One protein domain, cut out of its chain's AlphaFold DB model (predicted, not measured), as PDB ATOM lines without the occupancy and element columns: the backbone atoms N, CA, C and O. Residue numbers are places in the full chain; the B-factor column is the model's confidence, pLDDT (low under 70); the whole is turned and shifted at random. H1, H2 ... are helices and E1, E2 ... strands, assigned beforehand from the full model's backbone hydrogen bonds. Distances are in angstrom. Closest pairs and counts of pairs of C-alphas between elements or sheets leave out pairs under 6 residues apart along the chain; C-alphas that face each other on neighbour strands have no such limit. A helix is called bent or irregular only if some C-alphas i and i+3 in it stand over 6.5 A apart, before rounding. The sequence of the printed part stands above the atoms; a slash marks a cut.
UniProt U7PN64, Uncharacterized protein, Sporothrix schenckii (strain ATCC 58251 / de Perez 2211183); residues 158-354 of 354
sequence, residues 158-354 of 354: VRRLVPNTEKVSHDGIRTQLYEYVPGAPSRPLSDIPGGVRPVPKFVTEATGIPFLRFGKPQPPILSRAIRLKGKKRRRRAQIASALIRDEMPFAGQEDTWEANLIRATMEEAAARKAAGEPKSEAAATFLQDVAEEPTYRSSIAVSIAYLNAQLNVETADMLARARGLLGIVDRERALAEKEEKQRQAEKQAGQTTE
ATOM      1  N   VAL A 158     321.509 202.712 291.480       93.03
ATOM      2  CA  VAL A 158     321.317 201.309 291.102       93.03
ATOM      3  C   VAL A 158     322.611 200.783 290.490       93.03
ATOM      4  O   VAL A 158     323.295 201.484 289.744       93.03
ATOM      5  N   ARG A 159     322.973 199.543 290.835       93.44
ATOM      6  CA  ARG A 159     324.131 198.862 290.250       93.44
ATOM      7  C   ARG A 159     323.778 198.399 288.839       93.44
ATOM      8  O   ARG A 159     322.841 197.623 288.674       93.44
ATOM      9  N   ARG A 160     324.569 198.815 287.854       92.10
ATOM     10  CA  ARG A 160     324.451 198.408 286.452       92.10
ATOM     11  C   ARG A 160     325.732 197.699 286.019       92.10
ATOM     12  O   ARG A 160     326.827 198.141 286.358       92.10
ATOM     13  N   LEU A 161     325.598 196.596 285.289       93.60
ATOM     14  CA  LEU A 161     326.732 195.924 284.652       93.60
ATOM     15  C   LEU A 161     327.129 196.708 283.399       93.60
ATOM     16  O   LEU A 161     326.260 197.104 282.621       93.60
ATOM     17  N   VAL A 162     328.425 196.961 283.229       91.50
ATOM     18  CA  VAL A 162     328.941 197.701 282.074       91.50
ATOM     19  C   VAL A 162     329.040 196.729 280.894       91.50
ATOM     20  O   VAL A 162     329.778 195.740 281.002       91.50
ATOM     21  N   PRO A 163     328.329 196.972 279.774       91.68
ATOM     22  CA  PRO A 163     328.404 196.111 278.596       91.68
ATOM     23  C   PRO A 163     329.847 195.950 278.100       91.68
ATOM     24  O   PRO A 163     330.660 196.858 278.257       91.68
ATOM     25  N   ASN A 164     330.167 194.807 277.487       90.47
ATOM     26  CA  ASN A 164     331.475 194.521 276.873       90.47
ATOM     27  C   ASN A 164     332.681 194.518 277.839       90.47
ATOM     28  O   ASN A 164     333.823 194.623 277.403       90.47
ATOM     29  N   THR A 165     332.451 194.376 279.149       89.78
ATOM     30  CA  THR A 165     333.526 194.266 280.160       89.78
ATOM     31  C   THR A 165     333.652 192.869 280.766       89.78
ATOM     32  O   THR A 165     334.329 192.684 281.781       89.78
ATOM     33  N   GLU A 166     332.986 191.886 280.166       89.98
ATOM     34  CA  GLU A 166     333.003 190.509 280.633       89.98
ATOM     35  C   GLU A 166     334.352 189.848 280.355       89.98
ATOM     36  O   GLU A 166     334.849 189.832 279.232       89.98
ATOM     37  N   LYS A 167     334.951 189.301 281.410       88.82
ATOM     38  CA  LYS A 167     336.178 188.516 281.363       88.82
ATOM     39  C   LYS A 167     335.912 187.159 281.984       88.82
ATOM     40  O   LYS A 167     335.444 187.079 283.121       88.82
ATOM     41  N   VAL A 168     336.236 186.103 281.251       87.28
ATOM     42  CA  VAL A 168     336.183 184.726 281.745       87.28
ATOM     43  C   VAL A 168     337.584 184.354 282.218       87.28
ATOM     44  O   VAL A 168     338.532 184.403 281.441       87.28
ATOM     45  N   SER A 169     337.727 184.054 283.509       84.49
ATOM     46  CA  SER A 169     338.962 183.483 284.056       84.49
ATOM     47  C   SER A 169     339.220 182.100 283.450       84.49
ATOM     48  O   SER A 169     338.281 181.437 283.011       84.49
ATOM     49  N   HIS A 170     340.467 181.628 283.515       85.65
ATOM     50  CA  HIS A 170     340.831 180.246 283.178       85.65
ATOM     51  C   HIS A 170     339.946 179.215 283.914       85.65
ATOM     52  O   HIS A 170     339.580 178.193 283.348       85.65
ATOM     53  N   ASP A 171     339.501 179.534 285.134       86.84
ATOM     54  CA  ASP A 171     338.627 178.677 285.954       86.84
ATOM     55  C   ASP A 171     337.133 178.744 285.565       86.84
ATOM     56  O   ASP A 171     336.267 178.288 286.311       86.84
ATOM     57  N   GLY A 172     336.783 179.405 284.457       84.49
ATOM     58  CA  GLY A 172     335.393 179.620 284.038       84.49
ATOM     59  C   GLY A 172     334.640 180.690 284.842       84.49
ATOM     60  O   GLY A 172     333.465 180.955 284.576       84.49
ATOM     61  N   ILE A 173     335.294 181.349 285.806       82.42
ATOM     62  CA  ILE A 173     334.687 182.431 286.592       82.42
ATOM     63  C   ILE A 173     334.511 183.665 285.706       82.42
ATOM     64  O   ILE A 173     335.486 184.283 285.275       82.42
ATOM     65  N   ARG A 174     333.256 184.054 285.477       83.23
ATOM     66  CA  ARG A 174     332.904 185.275 284.748       83.23
ATOM     67  C   ARG A 174     332.955 186.479 285.680       83.23
ATOM     68  O   ARG A 174     332.294 186.518 286.717       83.23
ATOM     69  N   THR A 175     333.734 187.478 285.296       83.88
ATOM     70  CA  THR A 175     333.843 188.764 285.985       83.88
ATOM     71  C   THR A 175     333.398 189.868 285.042       83.88
ATOM     72  O   THR A 175     333.779 189.884 283.879       83.88
ATOM     73  N   GLN A 176     332.560 190.779 285.529       85.87
ATOM     74  CA  GLN A 176     332.076 191.926 284.762       85.87
ATOM     75  C   GLN A 176     332.266 193.191 285.593       85.87
ATOM     76  O   GLN A 176     332.035 193.185 286.810       85.87
ATOM     77  N   LEU A 177     332.684 194.280 284.945       87.99
ATOM     78  CA  LEU A 177     332.739 195.579 285.603       87.99
ATOM     79  C   LEU A 177     331.316 196.094 285.826       87.99
ATOM     80  O   LEU A 177     330.392 195.825 285.060       87.99
ATOM     81  N   TYR A 178     331.136 196.836 286.911       93.13
ATOM     82  CA  TYR A 178     329.862 197.449 287.248       93.13
ATOM     83  C   TYR A 178     330.061 198.910 287.617       93.13
ATOM     84  O   TYR A 178     331.088 199.305 288.171       93.13
ATOM     85  N   GLU A 179     329.035 199.696 287.343       94.09
ATOM     86  CA  GLU A 179     328.940 201.099 287.703       94.09
ATOM     87  C   GLU A 179     327.657 201.351 288.493       94.09
ATOM     88  O   GLU A 179     326.753 200.511 288.552       94.09
ATOM     89  N   TYR A 180     327.587 202.512 289.136       95.76
ATOM     90  CA  TYR A 180     326.374 202.971 289.794       95.76
ATOM     91  C   TYR A 180     325.779 204.119 288.996       95.76
ATOM     92  O   TYR A 180     326.437 205.134 288.780       95.76
ATOM     93  N   VAL A 181     324.526 203.950 288.585       93.08
ATOM     94  CA  VAL A 181     323.761 204.928 287.806       93.08
ATOM     95  C   VAL A 181     322.601 205.427 288.669       93.08
ATOM     96  O   VAL A 181     322.152 204.688 289.552       93.08
ATOM     97  N   PRO A 182     322.108 206.661 288.475       92.03
ATOM     98  CA  PRO A 182     320.964 207.152 289.238       92.03
ATOM     99  C   PRO A 182     319.741 206.257 289.038       92.03
ATOM    100  O   PRO A 182     319.437 205.870 287.912       92.03
ATOM    101  N   GLY A 183     319.079 205.897 290.139       88.12
ATOM    102  CA  GLY A 183     317.946 204.965 290.106       88.12
ATOM    103  C   GLY A 183     316.637 205.585 289.622       88.12
ATOM    104  O   GLY A 183     315.745 204.862 289.192       88.12
ATOM    105  N   ALA A 184     316.532 206.912 289.677       86.59
ATOM    106  CA  ALA A 184     315.391 207.678 289.204       86.59
ATOM    107  C   ALA A 184     315.879 208.921 288.440       86.59
ATOM    108  O   ALA A 184     316.980 209.414 288.722       86.59
ATOM    109  N   PRO A 185     315.085 209.433 287.484       86.03
ATOM    110  CA  PRO A 185     315.353 210.728 286.873       86.03
ATOM    111  C   PRO A 185     315.282 211.853 287.918       86.03
ATOM    112  O   PRO A 185     314.620 211.733 288.951       86.03
ATOM    113  N   SER A 186     315.975 212.956 287.637       86.26
ATOM    114  CA  SER A 186     315.883 214.191 288.418       86.26
ATOM    115  C   SER A 186     314.442 214.701 288.426       86.26
ATOM    116  O   SER A 186     313.778 214.690 287.388       86.26
ATOM    117  N   ARG A 187     313.963 215.172 289.582       86.61
ATOM    118  CA  ARG A 187     312.596 215.701 289.708       86.61
ATOM    119  C   ARG A 187     312.405 216.939 288.815       86.61
ATOM    120  O   ARG A 187     313.347 217.741 288.717       86.61
ATOM    121  N   PRO A 188     311.229 217.111 288.180       88.01
ATOM    122  CA  PRO A 188     310.906 218.341 287.462       88.01
ATOM    123  C   PRO A 188     310.796 219.518 288.442       88.01
ATOM    124  O   PRO A 188     310.538 219.318 289.629       88.01
ATOM    125  N   LEU A 189     311.001 220.747 287.953       85.62
ATOM    126  CA  LEU A 189     311.016 221.954 288.792       85.62
ATOM    127  C   LEU A 189     309.683 222.191 289.528       85.62
ATOM    128  O   LEU A 189     309.698 222.680 290.654       85.62
ATOM    129  N   SER A 190     308.557 221.775 288.935       88.32
ATOM    130  CA  SER A 190     307.213 221.824 289.534       88.32
ATOM    131  C   SER A 190     307.106 221.078 290.866       88.32
ATOM    132  O   SER A 190     306.346 221.482 291.741       88.32
ATOM    133  N   ASP A 191     307.887 220.009 291.035       87.58
ATOM    134  CA  ASP A 191     307.801 219.108 292.189       87.58
ATOM    135  C   ASP A 191     308.795 219.496 293.298       87.58
ATOM    136  O   ASP A 191     308.884 218.827 294.335       87.58
ATOM    137  N   ILE A 192     309.603 220.540 293.074       87.54
ATOM    138  CA  ILE A 192     310.649 220.977 293.998       87.54
ATOM    139  C   ILE A 192     310.105 222.111 294.882       87.54
ATOM    140  O   ILE A 192     309.828 223.206 294.388       87.54
ATOM    141  N   PRO A 193     310.004 221.904 296.209       82.62
ATOM    142  CA  PRO A 193     309.537 222.946 297.111       82.62
ATOM    143  C   PRO A 193     310.523 224.123 297.133       82.62
ATOM    144  O   PRO A 193     311.729 223.932 297.296       82.62
ATOM    145  N   GLY A 194     310.003 225.345 296.991       83.99
ATOM    146  CA  GLY A 194     310.785 226.588 297.031       83.99
ATOM    147  C   GLY A 194     311.257 227.118 295.673       83.99
ATOM    148  O   GLY A 194     311.949 228.131 295.643       83.99
ATOM    149  N   GLY A 195     310.910 226.465 294.554       84.48
ATOM    150  CA  GLY A 195     311.173 226.975 293.197       84.48
ATOM    151  C   GLY A 195     312.653 227.042 292.796       84.48
ATOM    152  O   GLY A 195     312.990 227.598 291.749       84.48
ATOM    153  N   VAL A 196     313.551 226.487 293.616       88.88
ATOM    154  CA  VAL A 196     314.999 226.428 293.380       88.88
ATOM    155  C   VAL A 196     315.477 224.994 293.568       88.88
ATOM    156  O   VAL A 196     315.242 224.389 294.614       88.88
ATOM    157  N   ARG A 197     316.188 224.457 292.576       90.60
ATOM    158  CA  ARG A 197     316.742 223.102 292.613       90.60
ATOM    159  C   ARG A 197     317.846 222.958 293.672       90.60
ATOM    160  O   ARG A 197     318.878 223.626 293.575       90.60
ATOM    161  N   PRO A 198     317.684 222.069 294.673       90.45
ATOM    162  CA  PRO A 198     318.714 221.835 295.675       90.45
ATOM    163  C   PRO A 198     319.812 220.916 295.124       90.45
ATOM    164  O   PRO A 198     319.582 219.732 294.886       90.45
ATOM    165  N   VAL A 199     321.035 221.433 294.988       93.25
ATOM    166  CA  VAL A 199     322.198 220.619 294.596       93.25
ATOM    167  C   VAL A 199     322.789 219.923 295.834       93.25
ATOM    168  O   VAL A 199     323.273 220.603 296.749       93.25
ATOM    169  N   PRO A 200     322.781 218.577 295.910       93.96
ATOM    170  CA  PRO A 200     323.347 217.864 297.047       93.96
ATOM    171  C   PRO A 200     324.873 217.988 297.087       93.96
ATOM    172  O   PRO A 200     325.547 218.065 296.062       93.96
ATOM    173  N   LYS A 201     325.448 217.940 298.291       94.55
ATOM    174  CA  LYS A 201     326.906 217.946 298.479       94.55
ATOM    175  C   LYS A 201     327.438 216.523 298.553       94.55
ATOM    176  O   LYS A 201     327.018 215.752 299.421       94.55
ATOM    177  N   PHE A 202     328.393 216.198 297.687       95.58
ATOM    178  CA  PHE A 202     329.166 214.966 297.784       95.58
ATOM    179  C   PHE A 202     330.133 215.045 298.968       95.58
ATOM    180  O   PHE A 202     330.915 215.987 299.078       95.58
ATOM    181  N   VAL A 203     330.059 214.068 299.873       94.23
ATOM    182  CA  VAL A 203     330.940 213.987 301.041       94.23
ATOM    183  C   VAL A 203     331.459 212.565 301.198       94.23
ATOM    184  O   VAL A 203     330.734 211.585 301.019       94.23
ATOM    185  N   THR A 204     332.723 212.463 301.590       91.55
ATOM    186  CA  THR A 204     333.369 211.210 301.976       91.55
ATOM    187  C   THR A 204     333.655 211.209 303.468       91.55
ATOM    188  O   THR A 204     334.255 212.142 303.999       91.55
ATOM    189  N   GLU A 205     333.233 210.151 304.153       88.60
ATOM    190  CA  GLU A 205     333.604 209.912 305.550       88.60
ATOM    191  C   GLU A 205     335.102 209.572 305.669       88.60
ATOM    192  O   GLU A 205     335.693 209.069 304.715       88.60
ATOM    193  N   ALA A 206     335.701 209.702 306.861       87.85
ATOM    194  CA  ALA A 206     337.096 209.306 307.123       87.85
ATOM    195  C   ALA A 206     337.419 207.837 306.764       87.85
ATOM    196  O   ALA A 206     338.568 207.463 306.558       87.85
ATOM    197  N   THR A 207     336.399 206.977 306.684       87.54
ATOM    198  CA  THR A 207     336.539 205.569 306.268       87.54
ATOM    199  C   THR A 207     336.455 205.355 304.751       87.54
ATOM    200  O   THR A 207     336.543 204.210 304.307       87.54
ATOM    201  N   GLY A 208     336.265 206.426 303.973       90.12
ATOM    202  CA  GLY A 208     336.123 206.416 302.515       90.12
ATOM    203  C   GLY A 208     334.701 206.159 302.007       90.12
ATOM    204  O   GLY A 208     334.507 206.021 300.805       90.12
ATOM    205  N   ILE A 209     333.696 206.073 302.888       93.89
ATOM    206  CA  ILE A 209     332.303 205.818 302.483       93.89
ATOM    207  C   ILE A 209     331.735 207.077 301.808       93.89
ATOM    208  O   ILE A 209     331.632 208.105 302.486       93.89
ATOM    209  N   PRO A 210     331.321 207.007 300.528       95.56
ATOM    210  CA  PRO A 210     330.721 208.140 299.837       95.56
ATOM    211  C   PRO A 210     329.228 208.252 300.159       95.56
ATOM    212  O   PRO A 210     328.514 207.245 300.223       95.56
ATOM    213  N   PHE A 211     328.743 209.478 300.348       94.74
ATOM    214  CA  PHE A 211     327.324 209.773 300.529       94.74
ATOM    215  C   PHE A 211     326.984 211.201 300.083       94.74
ATOM    216  O   PHE A 211     327.855 212.063 299.977       94.74
ATOM    217  N   LEU A 212     325.697 211.450 299.843       94.55
ATOM    218  CA  LEU A 212     325.171 212.776 299.526       94.55
ATOM    219  C   LEU A 212     324.565 213.426 300.772       94.55
ATOM    220  O   LEU A 212     323.880 212.770 301.562       94.55
ATOM    221  N   ARG A 213     324.806 214.728 300.942       92.89
ATOM    222  CA  ARG A 213     324.147 215.567 301.949       92.89
ATOM    223  C   ARG A 213     323.193 216.541 301.266       92.89
ATOM    224  O   ARG A 213     323.636 217.356 300.465       92.89
ATOM    225  N   PHE A 214     321.919 216.492 301.646       90.52
ATOM    226  CA  PHE A 214     320.890 217.422 301.161       90.52
ATOM    227  C   PHE A 214     320.735 218.674 302.045       90.52
ATOM    228  O   PHE A 214     320.254 219.694 301.574       90.52
ATOM    229  N   GLY A 215     321.179 218.634 303.308       89.07
ATOM    230  CA  GLY A 215     321.041 219.751 304.249       89.07
ATOM    231  C   GLY A 215     321.890 219.593 305.514       89.07
ATOM    232  O   GLY A 215     322.603 218.595 305.678       89.07
ATOM    233  N   LYS A 216     321.834 220.597 306.401       89.79
ATOM    234  CA  LYS A 216     322.465 220.596 307.732       89.79
ATOM    235  C   LYS A 216     321.384 220.807 308.810       89.79
ATOM    236  O   LYS A 216     320.558 221.689 308.610       89.79
ATOM    237  N   PRO A 217     321.418 220.083 309.946       91.27
ATOM    238  CA  PRO A 217     322.319 218.973 310.280       91.27
ATOM    239  C   PRO A 217     322.023 217.701 309.461       91.27
ATOM    240  O   PRO A 217     320.994 217.584 308.803       91.27
ATOM    241  N   GLN A 218     322.947 216.735 309.470       90.71
ATOM    242  CA  GLN A 218     322.733 215.458 308.783       90.71
ATOM    243  C   GLN A 218     321.608 214.655 309.468       90.71
ATOM    244  O   GLN A 218     321.633 214.549 310.697       90.71
ATOM    245  N   PRO A 219     320.693 214.006 308.717       92.00
ATOM    246  CA  PRO A 219     319.665 213.156 309.307       92.00
ATOM    247  C   PRO A 219     320.262 212.068 310.227       92.00
ATOM    248  O   PRO A 219     321.173 211.344 309.797       92.00
ATOM    249  N   PRO A 220     319.747 211.886 311.462       92.02
ATOM    250  CA  PRO A 220     320.295 210.928 312.429       92.02
ATOM    251  C   PRO A 220     320.355 209.481 311.918       92.02
ATOM    252  O   PRO A 220     321.299 208.749 312.221       92.02
ATOM    253  N   ILE A 221     319.383 209.073 311.095       90.42
ATOM    254  CA  ILE A 221     319.319 207.731 310.496       90.42
ATOM    255  C   ILE A 221     320.506 207.504 309.551       90.42
ATOM    256  O   ILE A 221     321.200 206.488 309.658       90.42
ATOM    257  N   LEU A 222     320.788 208.472 308.672       89.69
ATOM    258  CA  LEU A 222     321.912 208.408 307.738       89.69
ATOM    259  C   LEU A 222     323.250 208.415 308.487       89.69
ATOM    260  O   LEU A 222     324.119 207.589 308.204       89.69
ATOM    261  N   SER A 223     323.391 209.286 309.489       91.62
ATOM    262  CA  SER A 223     324.577 209.323 310.353       91.62
ATOM    263  C   SER A 223     324.817 207.972 311.045       91.62
ATOM    264  O   SER A 223     325.920 207.415 310.998       91.62
ATOM    265  N   ARG A 224     323.763 207.358 311.606       92.96
ATOM    266  CA  ARG A 224     323.835 206.019 312.207       92.96
ATOM    267  C   ARG A 224     324.261 204.961 311.189       92.96
ATOM    268  O   ARG A 224     325.117 204.138 311.517       92.96
ATOM    269  N   ALA A 225     323.702 204.974 309.980       91.34
ATOM    270  CA  ALA A 225     324.043 204.020 308.926       91.34
ATOM    271  C   ALA A 225     325.521 204.124 308.507       91.34
ATOM    272  O   ALA A 225     326.225 203.109 308.476       91.34
ATOM    273  N   ILE A 226     326.018 205.346 308.277       92.52
ATOM    274  CA  ILE A 226     327.427 205.612 307.945       92.52
ATOM    275  C   ILE A 226     328.336 205.127 309.073       92.52
ATOM    276  O   ILE A 226     329.278 204.374 308.823       92.52
ATOM    277  N   ARG A 227     328.009 205.446 310.332       92.87
ATOM    278  CA  ARG A 227     328.778 205.003 311.504       92.87
ATOM    279  C   ARG A 227     328.829 203.482 311.631       92.87
ATOM    280  O   ARG A 227     329.885 202.924 311.930       92.87
ATOM    281  N   LEU A 228     327.711 202.785 311.415       93.87
ATOM    282  CA  LEU A 228     327.665 201.321 311.474       93.87
ATOM    283  C   LEU A 228     328.517 200.685 310.370       93.87
ATOM    284  O   LEU A 228     329.260 199.736 310.642       93.87
ATOM    285  N   LYS A 229     328.448 201.218 309.146       92.52
ATOM    286  CA  LYS A 229     329.263 200.751 308.017       92.52
ATOM    287  C   LYS A 229     330.752 201.038 308.255       92.52
ATOM    288  O   LYS A 229     331.572 200.126 308.140       92.52
ATOM    289  N   GLY A 230     331.086 202.243 308.716       94.29
ATOM    290  CA  GLY A 230     332.445 202.645 309.082       94.29
ATOM    291  C   GLY A 230     333.032 201.792 310.208       94.29
ATOM    292  O   GLY A 230     334.164 201.322 310.099       94.29
ATOM    293  N   LYS A 231     332.248 201.478 311.251       94.07
ATOM    294  CA  LYS A 231     332.663 200.588 312.351       94.07
ATOM    295  C   LYS A 231     333.014 199.184 311.853       94.07
ATOM    296  O   LYS A 231     334.025 198.627 312.282       94.07
ATOM    297  N   LYS A 232     332.207 198.606 310.952       91.13
ATOM    298  CA  LYS A 232     332.482 197.283 310.361       91.13
ATOM    299  C   LYS A 232     333.786 197.290 309.557       91.13
ATOM    300  O   LYS A 232     334.620 196.412 309.773       91.13
ATOM    301  N   ARG A 233     333.989 198.296 308.698       92.50
ATOM    302  CA  ARG A 233     335.218 198.444 307.900       92.50
ATOM    303  C   ARG A 233     336.448 198.643 308.787       92.50
ATOM    304  O   ARG A 233     337.423 197.909 308.647       92.50
ATOM    305  N   ARG A 234     336.374 199.568 309.753       93.16
ATOM    306  CA  ARG A 234     337.441 199.826 310.733       93.16
ATOM    307  C   ARG A 234     337.831 198.552 311.475       93.16
ATOM    308  O   ARG A 234     339.014 198.264 311.583       93.16
ATOM    309  N   ARG A 235     336.852 197.758 311.923       92.02
ATOM    310  CA  ARG A 235     337.120 196.486 312.606       92.02
ATOM    311  C   ARG A 235     337.896 195.507 311.725       92.02
ATOM    312  O   ARG A 235     338.818 194.874 312.223       92.02
ATOM    313  N   ARG A 236     337.556 195.373 310.437       91.22
ATOM    314  CA  ARG A 236     338.313 194.497 309.522       91.22
ATOM    315  C   ARG A 236     339.739 194.995 309.304       91.22
ATOM    316  O   ARG A 236     340.659 194.197 309.412       91.22
ATOM    317  N   ALA A 237     339.917 196.296 309.072       91.74
ATOM    318  CA  ALA A 237     341.239 196.901 308.903       91.74
ATOM    319  C   ALA A 237     342.117 196.741 310.158       91.74
ATOM    320  O   ALA A 237     343.291 196.410 310.050       91.74
ATOM    321  N   GLN A 238     341.536 196.902 311.351       93.19
ATOM    322  CA  GLN A 238     342.231 196.663 312.618       93.19
ATOM    323  C   GLN A 238     342.657 195.203 312.773       93.19
ATOM    324  O   GLN A 238     343.789 194.950 313.160       93.19
ATOM    325  N   ILE A 239     341.780 194.249 312.441       91.45
ATOM    326  CA  ILE A 239     342.123 192.822 312.492       91.45
ATOM    327  C   ILE A 239     343.246 192.511 311.500       91.45
ATOM    328  O   ILE A 239     344.214 191.873 311.885       91.45
ATOM    329  N   ALA A 240     343.155 192.989 310.257       91.77
ATOM    330  CA  ALA A 240     344.212 192.788 309.266       91.77
ATOM    331  C   ALA A 240     345.549 193.385 309.739       91.77
ATOM    332  O   ALA A 240     346.573 192.714 309.678       91.77
ATOM    333  N   SER A 241     345.535 194.604 310.287       93.02
ATOM    334  CA  SER A 241     346.738 195.238 310.833       93.02
ATOM    335  C   SER A 241     347.319 194.478 312.027       93.02
ATOM    336  O   SER A 241     348.538 194.393 312.118       93.02
ATOM    337  N   ALA A 242     346.487 193.966 312.937       91.25
ATOM    338  CA  ALA A 242     346.946 193.185 314.087       91.25
ATOM    339  C   ALA A 242     347.550 191.845 313.640       91.25
ATOM    340  O   ALA A 242     348.607 191.445 314.120       91.25
ATOM    341  N   LEU A 243     346.929 191.190 312.652       91.89
ATOM    342  CA  LEU A 243     347.464 189.960 312.073       91.89
ATOM    343  C   LEU A 243     348.834 190.184 311.422       91.89
ATOM    344  O   LEU A 243     349.728 189.365 311.592       91.89
ATOM    345  N   ILE A 244     349.009 191.289 310.692       92.66
ATOM    346  CA  ILE A 244     350.279 191.616 310.024       92.66
ATOM    347  C   ILE A 244     351.364 191.992 311.035       92.66
ATOM    348  O   ILE A 244     352.493 191.530 310.916       92.66
ATOM    349  N   ARG A 245     351.040 192.859 311.997       93.01
ATOM    350  CA  ARG A 245     352.031 193.460 312.896       93.01
ATOM    351  C   ARG A 245     352.452 192.528 314.022       93.01
ATOM    352  O   ARG A 245     353.638 192.436 314.307       93.01
ATOM    353  N   ASP A 246     351.482 191.867 314.642       89.78
ATOM    354  CA  ASP A 246     351.699 191.177 315.911       89.78
ATOM    355  C   ASP A 246     351.706 189.659 315.697       89.78
ATOM    356  O   ASP A 246     352.637 188.971 316.115       89.78
ATOM    357  N   GLU A 247     350.695 189.128 314.998       89.17
ATOM    358  CA  GLU A 247     350.545 187.676 314.844       89.17
ATOM    359  C   GLU A 247     351.493 187.079 313.802       89.17
ATOM    360  O   GLU A 247     351.973 185.973 314.008       89.17
ATOM    361  N   MET A 248     351.800 187.767 312.695       90.78
ATOM    362  CA  MET A 248     352.661 187.199 311.649       90.78
ATOM    363  C   MET A 248     354.112 186.979 312.116       90.78
ATOM    364  O   MET A 248     354.624 185.880 311.885       90.78
ATOM    365  N   PRO A 249     354.791 187.941 312.780       92.54
ATOM    366  CA  PRO A 249     356.132 187.700 313.312       92.54
ATOM    367  C   PRO A 249     356.133 186.618 314.393       92.54
ATOM    368  O   PRO A 249     357.001 185.747 314.390       92.54
ATOM    369  N   PHE A 250     355.132 186.637 315.277       90.39
ATOM    370  CA  PHE A 250     354.962 185.619 316.310       90.39
ATOM    371  C   PHE A 250     354.758 184.225 315.706       90.39
ATOM    372  O   PHE A 250     355.402 183.272 316.125       90.39
ATOM    373  N   ALA A 251     353.923 184.111 314.673       91.49
ATOM    374  CA  ALA A 251     353.705 182.858 313.970       91.49
ATOM    375  C   ALA A 251     354.985 182.351 313.297       91.49
ATOM    376  O   ALA A 251     355.262 181.165 313.357       91.49
ATOM    377  N   GLY A 252     355.815 183.241 312.742       92.92
ATOM    378  CA  GLY A 252     357.124 182.849 312.216       92.92
ATOM    379  C   GLY A 252     358.057 182.274 313.288       92.92
ATOM    380  O   GLY A 252     358.732 181.280 313.040       92.92
ATOM    381  N   GLN A 253     358.075 182.859 314.490       92.38
ATOM    382  CA  GLN A 253     358.839 182.312 315.620       92.38
ATOM    383  C   GLN A 253     358.289 180.951 316.058       92.38
ATOM    384  O   GLN A 253     359.051 180.022 316.322       92.38
ATOM    385  N   GLU A 254     356.969 180.808 316.079       89.76
ATOM    386  CA  GLU A 254     356.316 179.539 316.374       89.76
ATOM    387  C   GLU A 254     356.698 178.453 315.362       89.76
ATOM    388  O   GLU A 254     357.030 177.341 315.756       89.76
ATOM    389  N   ASP A 255     356.742 178.785 314.073       91.66
ATOM    390  CA  ASP A 255     357.148 177.842 313.034       91.66
ATOM    391  C   ASP A 255     358.610 177.412 313.207       91.66
ATOM    392  O   ASP A 255     358.937 176.237 313.045       91.66
ATOM    393  N   THR A 256     359.501 178.341 313.585       92.51
ATOM    394  CA  THR A 256     360.891 177.978 313.914       92.51
ATOM    395  C   THR A 256     360.969 177.070 315.139       92.51
ATOM    396  O   THR A 256     361.809 176.172 315.192       92.51
ATOM    397  N   TRP A 257     360.080 177.258 316.115       87.20
ATOM    398  CA  TRP A 257     359.984 176.376 317.271       87.20
ATOM    399  C   TRP A 257     359.472 174.984 316.880       87.20
ATOM    400  O   TRP A 257     360.074 173.988 317.278       87.20
ATOM    401  N   GLU A 258     358.441 174.897 316.035       87.33
ATOM    402  CA  GLU A 258     357.941 173.627 315.492       87.33
ATOM    403  C   GLU A 258     359.021 172.891 314.690       87.33
ATOM    404  O   GLU A 258     359.226 171.699 314.902       87.33
ATOM    405  N   ALA A 259     359.788 173.594 313.852       90.87
ATOM    406  CA  ALA A 259     360.906 173.005 313.115       90.87
ATOM    407  C   ALA A 259     361.986 172.429 314.049       90.87
ATOM    408  O   ALA A 259     362.510 171.340 313.807       90.87
ATOM    409  N   ASN A 260     362.292 173.123 315.149       92.11
ATOM    410  CA  ASN A 260     363.226 172.626 316.157       92.11
ATOM    411  C   ASN A 260     362.685 171.403 316.910       92.11
ATOM    412  O   ASN A 260     363.457 170.485 317.179       92.11
ATOM    413  N   LEU A 261     361.381 171.351 317.208       87.51
ATOM    414  CA  LEU A 261     360.750 170.165 317.796       87.51
ATOM    415  C   LEU A 261     360.823 168.966 316.852       87.51
ATOM    416  O   LEU A 261     361.222 167.889 317.280       87.51
ATOM    417  N   ILE A 262     360.489 169.153 315.572       89.96
ATOM    418  CA  ILE A 262     360.590 168.097 314.556       89.96
ATOM    419  C   ILE A 262     362.022 167.565 314.508       89.96
ATOM    420  O   ILE A 262     362.231 166.360 314.640       89.96
ATOM    421  N   ARG A 263     363.013 168.457 314.401       90.29
ATOM    422  CA  ARG A 263     364.430 168.082 314.377       90.29
ATOM    423  C   ARG A 263     364.833 167.283 315.617       90.29
ATOM    424  O   ARG A 263     365.379 166.198 315.465       90.29
ATOM    425  N   ALA A 264     364.485 167.756 316.813       91.51
ATOM    426  CA  ALA A 264     364.776 167.041 318.054       91.51
ATOM    427  C   ALA A 264     364.105 165.657 318.098       91.51
ATOM    428  O   ALA A 264     364.743 164.676 318.469       91.51
ATOM    429  N   THR A 265     362.846 165.539 317.656       89.84
ATOM    430  CA  THR A 265     362.157 164.237 317.599       89.84
ATOM    431  C   THR A 265     362.770 163.286 316.569       89.84
ATOM    432  O   THR A 265     362.797 162.078 316.797       89.84
ATOM    433  N   MET A 266     363.294 163.803 315.453       89.70
ATOM    434  CA  MET A 266     364.015 163.005 314.458       89.70
ATOM    435  C   MET A 266     365.380 162.548 314.980       89.70
ATOM    436  O   MET A 266     365.735 161.387 314.794       89.70
ATOM    437  N   GLU A 267     366.121 163.430 315.652       91.81
ATOM    438  CA  GLU A 267     367.397 163.112 316.302       91.81
ATOM    439  C   GLU A 267     367.204 162.046 317.392       91.81
ATOM    440  O   GLU A 267     367.928 161.052 317.416       91.81
ATOM    441  N   GLU A 268     366.170 162.180 318.229       89.57
ATOM    442  CA  GLU A 268     365.813 161.176 319.237       89.57
ATOM    443  C   GLU A 268     365.415 159.845 318.584       89.57
ATOM    444  O   GLU A 268     365.886 158.782 318.990       89.57
ATOM    445  N   ALA A 269     364.591 159.873 317.532       88.87
ATOM    446  CA  ALA A 269     364.211 158.665 316.803       88.87
ATOM    447  C   ALA A 269     365.421 157.975 316.145       88.87
ATOM    448  O   ALA A 269     365.490 156.744 316.128       88.87
ATOM    449  N   ALA A 270     366.383 158.745 315.631       90.54
ATOM    450  CA  ALA A 270     367.629 158.227 315.075       90.54
ATOM    451  C   ALA A 270     368.526 157.617 316.163       90.54
ATOM    452  O   ALA A 270     369.047 156.521 315.964       90.54
ATOM    453  N   ALA A 271     368.646 158.267 317.325       90.43
ATOM    454  CA  ALA A 271     369.386 157.747 318.473       90.43
ATOM    455  C   ALA A 271     368.772 156.441 319.004       90.43
ATOM    456  O   ALA A 271     369.489 155.463 319.199       90.43
ATOM    457  N   ARG A 272     367.439 156.375 319.137       88.69
ATOM    458  CA  ARG A 272     366.707 155.144 319.496       88.69
ATOM    459  C   ARG A 272     366.962 154.029 318.488       88.69
ATOM    460  O   ARG A 272     367.247 152.901 318.875       88.69
ATOM    461  N   LYS A 273     366.910 154.349 317.191       89.78
ATOM    462  CA  LYS A 273     367.216 153.392 316.123       89.78
ATOM    463  C   LYS A 273     368.659 152.886 316.216       89.78
ATOM    464  O   LYS A 273     368.880 151.692 316.042       89.78
ATOM    465  N   ALA A 274     369.622 153.763 316.502       90.88
ATOM    466  CA  ALA A 274     371.020 153.386 316.712       90.88
ATOM    467  C   ALA A 274     371.208 152.512 317.967       90.88
ATOM    468  O   ALA A 274     372.019 151.594 317.948       90.88
ATOM    469  N   ALA A 275     370.417 152.742 319.018       92.02
ATOM    470  CA  ALA A 275     370.387 151.929 320.235       92.02
ATOM    471  C   ALA A 275     369.613 150.599 320.088       92.02
ATOM    472  O   ALA A 275     369.506 149.844 321.051       92.02
ATOM    473  N   GLY A 276     369.050 150.300 318.909       90.28
ATOM    474  CA  GLY A 276     368.236 149.099 318.684       90.28
ATOM    475  C   GLY A 276     366.855 149.142 319.347       90.28
ATOM    476  O   GLY A 276     366.177 148.118 319.431       90.28
ATOM    477  N   GLU A 277     366.410 150.309 319.815       86.49
ATOM    478  CA  GLU A 277     365.095 150.464 320.426       86.49
ATOM    479  C   GLU A 277     363.974 150.455 319.373       86.49
ATOM    480  O   GLU A 277     364.148 150.951 318.251       86.49
ATOM    481  N   PRO A 278     362.776 149.945 319.724       85.80
ATOM    482  CA  PRO A 278     361.630 149.985 318.830       85.80
ATOM    483  C   PRO A 278     361.246 151.430 318.486       85.80
ATOM    484  O   PRO A 278     361.364 152.356 319.302       85.80
ATOM    485  N   LYS A 279     360.742 151.613 317.259       83.22
ATOM    486  CA  LYS A 279     360.207 152.896 316.793       83.22
ATOM    487  C   LYS A 279     359.077 153.338 317.722       83.22
ATOM    488  O   LYS A 279     358.121 152.602 317.938       83.22
ATOM    489  N   SER A 280     359.175 154.559 318.240       81.74
ATOM    490  CA  SER A 280     358.095 155.157 319.022       81.74
ATOM    491  C   SER A 280     356.924 155.497 318.102       81.74
ATOM    492  O   SER A 280     357.024 156.410 317.280       81.74
ATOM    493  N   GLU A 281     355.805 154.782 318.248       83.77
ATOM    494  CA  GLU A 281     354.562 155.083 317.526       83.77
ATOM    495  C   GLU A 281     354.097 156.516 317.801       83.77
ATOM    496  O   GLU A 281     353.721 157.228 316.881       83.77
ATOM    497  N   ALA A 282     354.212 156.981 319.050       79.23
ATOM    498  CA  ALA A 282     353.826 158.337 319.430       79.23
ATOM    499  C   ALA A 282     354.657 159.410 318.709       79.23
ATOM    500  O   ALA A 282     354.103 160.423 318.283       79.23
ATOM    501  N   ALA A 283     355.967 159.186 318.548       81.76
ATOM    502  CA  ALA A 283     356.829 160.093 317.791       81.76
ATOM    503  C   ALA A 283     356.502 160.053 316.290       81.76
ATOM    504  O   ALA A 283     356.440 161.100 315.652       81.76
ATOM    505  N   ALA A 284     356.231 158.866 315.736       84.40
ATOM    506  CA  ALA A 284     355.832 158.717 314.339       84.40
ATOM    507  C   ALA A 284     354.493 159.416 314.044       84.40
ATOM    508  O   ALA A 284     354.406 160.172 313.081       84.40
ATOM    509  N   THR A 285     353.482 159.237 314.902       83.17
ATOM    510  CA  THR A 285     352.196 159.943 314.789       83.17
ATOM    511  C   THR A 285     352.373 161.452 314.929       83.17
ATOM    512  O   THR A 285     351.786 162.198 314.158       83.17
ATOM    513  N   PHE A 286     353.207 161.924 315.863       82.36
ATOM    514  CA  PHE A 286     353.506 163.354 315.993       82.36
ATOM    515  C   PHE A 286     354.133 163.933 314.717       82.36
ATOM    516  O   PHE A 286     353.687 164.971 314.237       82.36
ATOM    517  N   LEU A 287     355.136 163.256 314.149       83.97
ATOM    518  CA  LEU A 287     355.786 163.687 312.910       83.97
ATOM    519  C   LEU A 287     354.805 163.716 311.731       83.97
ATOM    520  O   LEU A 287     354.843 164.657 310.941       83.97
ATOM    521  N   GLN A 288     353.919 162.721 311.636       81.35
ATOM    522  CA  GLN A 288     352.882 162.679 310.607       81.35
ATOM    523  C   GLN A 288     351.874 163.830 310.765       81.35
ATOM    524  O   GLN A 288     351.664 164.580 309.813       81.35
ATOM    525  N   ASP A 289     351.310 164.015 311.965       77.02
ATOM    526  CA  ASP A 289     350.340 165.081 312.269       77.02
ATOM    527  C   ASP A 289     350.903 166.470 311.906       77.02
ATOM    528  O   ASP A 289     350.207 167.317 311.342       77.02
ATOM    529  N   VAL A 290     352.178 166.721 312.225       78.63
ATOM    530  CA  VAL A 290     352.820 168.019 311.973       78.63
ATOM    531  C   VAL A 290     353.129 168.231 310.487       78.63
ATOM    532  O   VAL A 290     353.031 169.365 310.013       78.63
ATOM    533  N   ALA A 291     353.480 167.170 309.754       78.45
ATOM    534  CA  ALA A 291     353.809 167.242 308.330       78.45
ATOM    535  C   ALA A 291     352.589 167.523 307.435       78.45
ATOM    536  O   ALA A 291     352.729 168.190 306.411       78.45
ATOM    537  N   GLU A 292     351.402 167.029 307.804       76.97
ATOM    538  CA  GLU A 292     350.176 167.204 307.008       76.97
ATOM    539  C   GLU A 292     349.516 168.583 307.200       76.97
ATOM    540  O   GLU A 292     348.818 169.082 306.314       76.97
ATOM    541  N   GLU A 293     349.717 169.226 308.351       76.06
ATOM    542  CA  GLU A 293     349.044 170.482 308.679       76.06
ATOM    543  C   GLU A 293     349.802 171.731 308.157       76.06
ATOM    544  O   GLU A 293     351.036 171.792 308.188       76.06
ATOM    545  N   PRO A 294     349.092 172.805 307.750       80.95
ATOM    546  CA  PRO A 294     349.727 174.038 307.299       80.95
ATOM    547  C   PRO A 294     350.410 174.781 308.450       80.95
ATOM    548  O   PRO A 294     349.835 174.965 309.521       80.95
ATOM    549  N   THR A 295     351.602 175.301 308.167       87.66
ATOM    550  CA  THR A 295     352.385 176.217 309.008       87.66
ATOM    551  C   THR A 295     351.533 177.322 309.647       87.66
ATOM    552  O   THR A 295     350.651 177.884 308.984       87.66
ATOM    553  N   TYR A 296     351.807 177.702 310.902       88.30
ATOM    554  CA  TYR A 296     350.993 178.708 311.593       88.30
ATOM    555  C   TYR A 296     351.035 180.047 310.853       88.30
ATOM    556  O   TYR A 296     349.997 180.665 310.601       88.30
ATOM    557  N   ARG A 297     352.216 180.460 310.384       90.57
ATOM    558  CA  ARG A 297     352.341 181.672 309.563       90.57
ATOM    559  C   ARG A 297     351.575 181.587 308.248       90.57
ATOM    560  O   ARG A 297     351.006 182.594 307.830       90.57
ATOM    561  N   SER A 298     351.522 180.416 307.611       89.24
ATOM    562  CA  SER A 298     350.726 180.207 306.391       89.24
ATOM    563  C   SER A 298     349.238 180.437 306.670       89.24
ATOM    564  O   SER A 298     348.567 181.196 305.971       89.24
ATOM    565  N   SER A 299     348.746 179.893 307.782       87.86
ATOM    566  CA  SER A 299     347.381 180.088 308.278       87.86
ATOM    567  C   SER A 299     347.037 181.583 308.477       87.86
ATOM    568  O   SER A 299     345.984 182.074 308.040       87.86
ATOM    569  N   ILE A 300     347.955 182.356 309.064       89.72
ATOM    570  CA  ILE A 300     347.813 183.809 309.231       89.72
ATOM    571  C   ILE A 300     347.872 184.541 307.881       89.72
ATOM    572  O   ILE A 300     347.050 185.426 307.629       89.72
ATOM    573  N   ALA A 301     348.777 184.155 306.979       91.61
ATOM    574  CA  ALA A 301     348.911 184.759 305.654       91.61
ATOM    575  C   ALA A 301     347.628 184.613 304.821       91.61
ATOM    576  O   ALA A 301     347.147 185.594 304.248       91.61
ATOM    577  N   VAL A 302     347.007 183.429 304.830       90.49
ATOM    578  CA  VAL A 302     345.724 183.197 304.150       90.49
ATOM    579  C   VAL A 302     344.609 184.058 304.765       90.49
ATOM    580  O   VAL A 302     343.807 184.657 304.042       90.49
ATOM    581  N   SER A 303     344.588 184.201 306.096       86.85
ATOM    582  CA  SER A 303     343.644 185.094 306.792       86.85
ATOM    583  C   SER A 303     343.778 186.551 306.339       86.85
ATOM    584  O   SER A 303     342.773 187.231 306.106       86.85
ATOM    585  N   ILE A 304     345.015 187.032 306.208       90.96
ATOM    586  CA  ILE A 304     345.326 188.394 305.765       90.96
ATOM    587  C   ILE A 304     344.909 188.587 304.309       90.96
ATOM    588  O   ILE A 304     344.222 189.564 304.005       90.96
ATOM    589  N   ALA A 305     345.251 187.646 303.425       91.53
ATOM    590  CA  ALA A 305     344.870 187.690 302.017       91.53
ATOM    591  C   ALA A 305     343.346 187.783 301.850       91.53
ATOM    592  O   ALA A 305     342.849 188.638 301.116       91.53
ATOM    593  N   TYR A 306     342.590 186.983 302.608       90.33
ATOM    594  CA  TYR A 306     341.130 187.040 302.609       90.33
ATOM    595  C   TYR A 306     340.586 188.401 303.066       90.33
ATOM    596  O   TYR A 306     339.705 188.971 302.420       90.33
ATOM    597  N   LEU A 307     341.092 188.938 304.183       90.83
ATOM    598  CA  LEU A 307     340.645 190.238 304.696       90.83
ATOM    599  C   LEU A 307     340.977 191.376 303.728       90.83
ATOM    600  O   LEU A 307     340.135 192.248 303.513       90.83
ATOM    601  N   ASN A 308     342.159 191.344 303.116       92.75
ATOM    602  CA  ASN A 308     342.571 192.319 302.112       92.75
ATOM    603  C   ASN A 308     341.705 192.223 300.854       92.75
ATOM    604  O   ASN A 308     341.226 193.247 300.380       92.75
ATOM    605  N   ALA A 309     341.404 191.017 300.366       91.29
ATOM    606  CA  ALA A 309     340.488 190.825 299.243       91.29
ATOM    607  C   ALA A 309     339.098 191.418 299.539       91.29
ATOM    608  O   ALA A 309     338.546 192.146 298.715       91.29
ATOM    609  N   GLN A 310     338.559 191.198 300.745       91.54
ATOM    610  CA  GLN A 310     337.297 191.820 301.163       91.54
ATOM    611  C   GLN A 310     337.374 193.350 301.195       91.54
ATOM    612  O   GLN A 310     336.460 194.017 300.713       91.54
ATOM    613  N   LEU A 311     338.445 193.914 301.760       92.77
ATOM    614  CA  LEU A 311     338.644 195.364 301.810       92.77
ATOM    615  C   LEU A 311     338.806 195.967 300.410       92.77
ATOM    616  O   LEU A 311     338.293 197.059 300.165       92.77
ATOM    617  N   ASN A 312     339.456 195.257 299.489       93.15
ATOM    618  CA  ASN A 312     339.630 195.678 298.101       93.15
ATOM    619  C   ASN A 312     338.297 195.692 297.354       93.15
ATOM    620  O   ASN A 312     337.971 196.698 296.728       93.15
ATOM    621  N   VAL A 313     337.483 194.638 297.485       91.44
ATOM    622  CA  VAL A 313     336.127 194.590 296.907       91.44
ATOM    623  C   VAL A 313     335.261 195.726 297.453       91.44
ATOM    624  O   VAL A 313     334.594 196.417 296.684       91.44
ATOM    625  N   GLU A 314     335.299 195.969 298.766       92.40
ATOM    626  CA  GLU A 314     334.566 197.081 299.382       92.40
ATOM    627  C   GLU A 314     335.058 198.447 298.887       92.40
ATOM    628  O   GLU A 314     334.251 199.351 298.685       92.40
ATOM    629  N   THR A 315     336.365 198.609 298.685       92.98
ATOM    630  CA  THR A 315     336.954 199.867 298.201       92.98
ATOM    631  C   THR A 315     336.592 200.113 296.737       92.98
ATOM    632  O   THR A 315     336.174 201.217 296.399       92.98
ATOM    633  N   ALA A 316     336.651 199.086 295.886       92.33
ATOM    634  CA  ALA A 316     336.200 199.164 294.499       92.33
ATOM    635  C   ALA A 316     334.705 199.518 294.401       92.33
ATOM    636  O   ALA A 316     334.338 200.411 293.638       92.33
ATOM    637  N   ASP A 317     333.852 198.897 295.228       93.41
ATOM    638  CA  ASP A 317     332.424 199.237 295.312       93.41
ATOM    639  C   ASP A 317     332.215 200.696 295.748       93.41
ATOM    640  O   ASP A 317     331.397 201.408 295.169       93.41
ATOM    641  N   MET A 318     332.973 201.181 296.739       93.87
ATOM    642  CA  MET A 318     332.902 202.581 297.172       93.87
ATOM    643  C   MET A 318     333.326 203.550 296.069       93.87
ATOM    644  O   MET A 318     332.641 204.546 295.867       93.87
ATOM    645  N   LEU A 319     334.394 203.257 295.327       94.05
ATOM    646  CA  LEU A 319     334.821 204.087 294.199       94.05
ATOM    647  C   LEU A 319     333.762 204.124 293.091       94.05
ATOM    648  O   LEU A 319     333.451 205.195 292.572       94.05
ATOM    649  N   ALA A 320     333.152 202.980 292.773       94.41
ATOM    650  CA  ALA A 320     332.062 202.916 291.805       94.41
ATOM    651  C   ALA A 320     330.849 203.746 292.267       94.41
ATOM    652  O   ALA A 320     330.289 204.512 291.483       94.41
ATOM    653  N   ARG A 321     330.467 203.657 293.551       95.15
ATOM    654  CA  ARG A 321     329.393 204.488 294.126       95.15
ATOM    655  C   ARG A 321     329.749 205.966 294.113       95.15
ATOM    656  O   ARG A 321     328.887 206.778 293.813       95.15
ATOM    657  N   ALA A 322     330.991 206.315 294.440       95.82
ATOM    658  CA  ALA A 322     331.456 207.696 294.454       95.82
ATOM    659  C   ALA A 322     331.299 208.343 293.075       95.82
ATOM    660  O   ALA A 322     330.716 209.416 292.986       95.82
ATOM    661  N   ARG A 323     331.721 207.650 292.008       95.13
ATOM    662  CA  ARG A 323     331.526 208.102 290.621       95.13
ATOM    663  C   ARG A 323     330.049 208.295 290.282       95.13
ATOM    664  O   ARG A 323     329.680 209.335 289.754       95.13
ATOM    665  N   GLY A 324     329.201 207.330 290.646       94.59
ATOM    666  CA  GLY A 324     327.758 207.426 290.419       94.59
ATOM    667  C   GLY A 324     327.106 208.603 291.150       94.59
ATOM    668  O   GLY A 324     326.311 209.332 290.565       94.59
ATOM    669  N   LEU A 325     327.469 208.823 292.417       95.94
ATOM    670  CA  LEU A 325     326.953 209.936 293.220       95.94
ATOM    671  C   LEU A 325     327.468 211.291 292.733       95.94
ATOM    672  O   LEU A 325     326.701 212.248 292.724       95.94
ATOM    673  N   LEU A 326     328.731 211.379 292.314       95.27
ATOM    674  CA  LEU A 326     329.282 212.597 291.725       95.27
ATOM    675  C   LEU A 326     328.549 212.944 290.424       95.27
ATOM    676  O   LEU A 326     328.099 214.071 290.263       95.27
ATOM    677  N   GLY A 327     328.281 211.942 289.581       94.31
ATOM    678  CA  GLY A 327     327.474 212.121 288.378       94.31
ATOM    679  C   GLY A 327     326.045 212.615 288.647       94.31
ATOM    680  O   GLY A 327     325.473 213.277 287.787       94.31
ATOM    681  N   ILE A 328     325.457 212.341 289.822       94.29
ATOM    682  CA  ILE A 328     324.179 212.957 290.239       94.29
ATOM    683  C   ILE A 328     324.376 214.441 290.534       94.29
ATOM    684  O   ILE A 328     323.600 215.263 290.058       94.29
ATOM    685  N   VAL A 329     325.407 214.783 291.309       95.41
ATOM    686  CA  VAL A 329     325.701 216.173 291.686       95.41
ATOM    687  C   VAL A 329     325.942 217.029 290.447       95.41
ATOM    688  O   VAL A 329     325.365 218.108 290.342       95.41
ATOM    689  N   ASP A 330     326.723 216.528 289.491       95.75
ATOM    690  CA  ASP A 330     327.033 217.248 288.254       95.75
ATOM    691  C   ASP A 330     325.774 217.486 287.405       95.75
ATOM    692  O   ASP A 330     325.577 218.580 286.876       95.75
ATOM    693  N   ARG A 331     324.873 216.496 287.325       94.09
ATOM    694  CA  ARG A 331     323.588 216.639 286.618       94.09
ATOM    695  C   ARG A 331     322.671 217.656 287.286       94.09
ATOM    696  O   ARG A 331     322.127 218.511 286.596       94.09
ATOM    697  N   GLU A 332     322.506 217.582 288.606       94.12
ATOM    698  CA  GLU A 332     321.671 218.535 289.349       94.12
ATOM    699  C   GLU A 332     322.227 219.960 289.246       94.12
ATOM    700  O   GLU A 332     321.460 220.909 289.111       94.12
ATOM    701  N   ARG A 333     323.558 220.114 289.235       95.40
ATOM    702  CA  ARG A 333     324.221 221.405 289.024       95.40
ATOM    703  C   ARG A 333     323.950 221.967 287.630       95.40
ATOM    704  O   ARG A 333     323.535 223.114 287.515       95.40
ATOM    705  N   ALA A 334     324.112 221.151 286.592       95.16
ATOM    706  CA  ALA A 334     323.847 221.565 285.216       95.16
ATOM    707  C   ALA A 334     322.370 221.940 284.987       95.16
ATOM    708  O   ALA A 334     322.076 222.859 284.224       95.16
ATOM    709  N   LEU A 335     321.432 221.242 285.637       94.28
ATOM    710  CA  LEU A 335     320.012 221.604 285.602       94.28
ATOM    711  C   LEU A 335     319.743 222.916 286.345       94.28
ATOM    712  O   LEU A 335     319.046 223.770 285.809       94.28
ATOM    713  N   ALA A 336     320.344 223.105 287.523       93.29
ATOM    714  CA  ALA A 336     320.188 224.332 288.300       93.29
ATOM    715  C   ALA A 336     320.687 225.568 287.527       93.29
ATOM    716  O   ALA A 336     320.010 226.590 287.515       93.29
ATOM    717  N   GLU A 337     321.814 225.459 286.817       95.20
ATOM    718  CA  GLU A 337     322.349 226.539 285.974       95.20
ATOM    719  C   GLU A 337     321.432 226.878 284.786       95.20
ATOM    720  O   GLU A 337     321.293 228.044 284.412       95.20
ATOM    721  N   LYS A 338     320.788 225.873 284.176       94.16
ATOM    722  CA  LYS A 338     319.818 226.088 283.088       94.16
ATOM    723  C   LYS A 338     318.559 226.791 283.590       94.16
ATOM    724  O   LYS A 338     318.113 227.750 282.966       94.16
ATOM    725  N   GLU A 339     318.017 226.331 284.713       92.83
ATOM    726  CA  GLU A 339     316.825 226.907 285.348       92.83
ATOM    727  C   GLU A 339     317.088 228.335 285.850       92.83
ATOM    728  O   GLU A 339     316.227 229.204 285.741       92.83
ATOM    729  N   GLU A 340     318.295 228.615 286.349       92.15
ATOM    730  CA  GLU A 340     318.702 229.967 286.739       92.15
ATOM    731  C   GLU A 340     318.725 230.924 285.541       92.15
ATOM    732  O   GLU A 340     318.173 232.021 285.631       92.15
ATOM    733  N   LYS A 341     319.289 230.499 284.402       94.96
ATOM    734  CA  LYS A 341     319.292 231.291 283.161       94.96
ATOM    735  C   LYS A 341     317.881 231.558 282.639       94.96
ATOM    736  O   LYS A 341     317.590 232.685 282.252       94.96
ATOM    737  N   GLN A 342     317.005 230.553 282.660       92.61
ATOM    738  CA  GLN A 342     315.596 230.717 282.275       92.61
ATOM    739  C   GLN A 342     314.895 231.741 283.171       92.61
ATOM    740  O   GLN A 342     314.299 232.688 282.670       92.61
ATOM    741  N   ARG A 343     315.076 231.635 284.492       89.81
ATOM    742  CA  ARG A 343     314.513 232.589 285.454       89.81
ATOM    743  C   ARG A 343     315.042 234.012 285.249       89.81
ATOM    744  O   ARG A 343     314.312 234.974 285.458       89.81
ATOM    745  N   GLN A 344     316.317 234.172 284.893       92.47
ATOM    746  CA  GLN A 344     316.890 235.486 284.582       92.47
ATOM    747  C   GLN A 344     316.298 236.072 283.293       92.47
ATOM    748  O   GLN A 344     315.956 237.251 283.280       92.47
ATOM    749  N   ALA A 345     316.116 235.258 282.250       93.38
ATOM    750  CA  ALA A 345     315.495 235.684 280.997       93.38
ATOM    751  C   ALA A 345     314.020 236.084 281.182       93.38
ATOM    752  O   ALA A 345     313.604 237.122 280.681       93.38
ATOM    753  N   GLU A 346     313.249 235.318 281.959       91.86
ATOM    754  CA  GLU A 346     311.857 235.652 282.304       91.86
ATOM    755  C   GLU A 346     311.758 236.969 283.082       91.86
ATOM    756  O   GLU A 346     310.887 237.789 282.805       91.86
ATOM    757  N   LYS A 347     312.686 237.215 284.020       91.52
ATOM    758  CA  LYS A 347     312.762 238.494 284.741       91.52
ATOM    759  C   LYS A 347     313.072 239.666 283.813       91.52
ATOM    760  O   LYS A 347     312.474 240.723 283.976       91.52
ATOM    761  N   GLN A 348     313.990 239.489 282.863       91.81
ATOM    762  CA  GLN A 348     314.322 240.526 281.883       91.81
ATOM    763  C   GLN A 348     313.144 240.806 280.944       91.81
ATOM    764  O   GLN A 348     312.818 241.965 280.723       91.81
ATOM    765  N   ALA A 349     312.464 239.762 280.458       90.68
ATOM    766  CA  ALA A 349     311.279 239.903 279.616       90.68
ATOM    767  C   ALA A 349     310.122 240.606 280.351       90.68
ATOM    768  O   ALA A 349     309.481 241.481 279.778       90.68
ATOM    769  N   GLY A 350     309.898 240.272 281.629       85.78
ATOM    770  CA  GLY A 350     308.886 240.931 282.459       85.78
ATOM    771  C   GLY A 350     309.185 242.410 282.726       85.78
ATOM    772  O   GLY A 350     308.273 243.227 282.681       85.78
ATOM    773  N   GLN A 351     310.458 242.772 282.928       82.95
ATOM    774  CA  GLN A 351     310.880 244.171 283.105       82.95
ATOM    775  C   GLN A 351     310.774 245.012 281.828       82.95
ATOM    776  O   GLN A 351     310.692 246.226 281.922       82.95
ATOM    777  N   THR A 352     310.809 244.398 280.641       78.52
ATOM    778  CA  THR A 352     310.642 245.123 279.368       78.52
ATOM    779  C   THR A 352     309.183 245.375 278.977       78.52
ATOM    780  O   THR A 352     308.940 246.123 278.035       78.52
ATOM    781  N   THR A 353     308.225 244.721 279.641       72.21
ATOM    782  CA  THR A 353     306.783 244.845 279.355       72.21
ATOM    783  C   THR A 353     306.028 245.796 280.287       72.21
ATOM    784  O   THR A 353     304.867 246.089 280.006       72.21
ATOM    785  N   GLU A 354     306.660 246.258 281.367       58.15
ATOM    786  CA  GLU A 354     306.198 247.385 282.200       58.15
ATOM    787  C   GLU A 354     306.829 248.690 281.706       58.15
ATOM    788  O   GLU A 354     306.118 249.720 281.722       58.15
TER     789      GLU A 354
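This is residues 158 to 354 of the 354 residues of an uncharacterized protein of Sporothrix schenckii (strain ATCC 58251 / de Perez 2211183) (UniProt U7PN64). Two long helices, H1 and H3, run opposite ways and overlap only along part of their lengths, making a long rod. Two small strand hairpins, E1 with E2 and E3 with E4, sit on opposite sides of H3 near its middle, while short H2 folds back beside the far part of H1. The 197 printed residues follow the order E1 E2 E3 E4 H1 H2 H3, mostly helix, with two antiparallel two-stranded sheets. The whole is extended, with a radius of gyration of the C-alphas of 31.1 A and spans of 122 by 40 by 20 A.

E1, residues 158 to 161, and E2, residues 178 to 182, form an antiparallel hairpin, with N 158 and O 181 2.8 A apart. E3, residues 201 to 204, and E4, residues 210 to 213, form another, with N 201 and O 213 2.9 A apart. H1, residues 220 to 274, has a kink of 41 degrees near residue 248; it is neither bent nor irregular, but only just: C-alphas 245 and 248 are 6.4 A apart. H2, residues 281 to 292, touches H1 at a steep tilt of 41 degrees, opposite ways, as a helical hairpin; the closest C-alphas are those of Ile 262 and Leu 287, 6.7 A. H3, residues 296 to 353, touches H1 with residues 296 to 311 alone, at a shallow tilt of 17 degrees, opposite ways; the closest C-alphas, of Ala 251 and Arg 297, are 4.8 A apart. The closest C-alphas of E2 and H3, Tyr 180 and Gly 324, are 4.7 A apart; those of E4 and H3, Pro 210 and Ala 322, 5.5 A. Every O i to N i+4 pair is within hydrogen-bond range in H2 and H3, and 47 of 51 in H1.

E1 begins at C-alpha 158 (321.317, 201.309, 291.102). H1 measures 76.8 A and H3 85.8 A, ending at C-alpha 353 (306.783, 244.845, 279.355).

The C-alphas farthest apart, of Gly 276 and Glu 354, are 121.8 A apart. The printed part has no cut; the links E1 to E2 and E2 to E3 are long. Residues 341 to 354, of which 341 to 353 belong to H3, stand free. Residue 354, the chain's last, is under 70 in pLDDT.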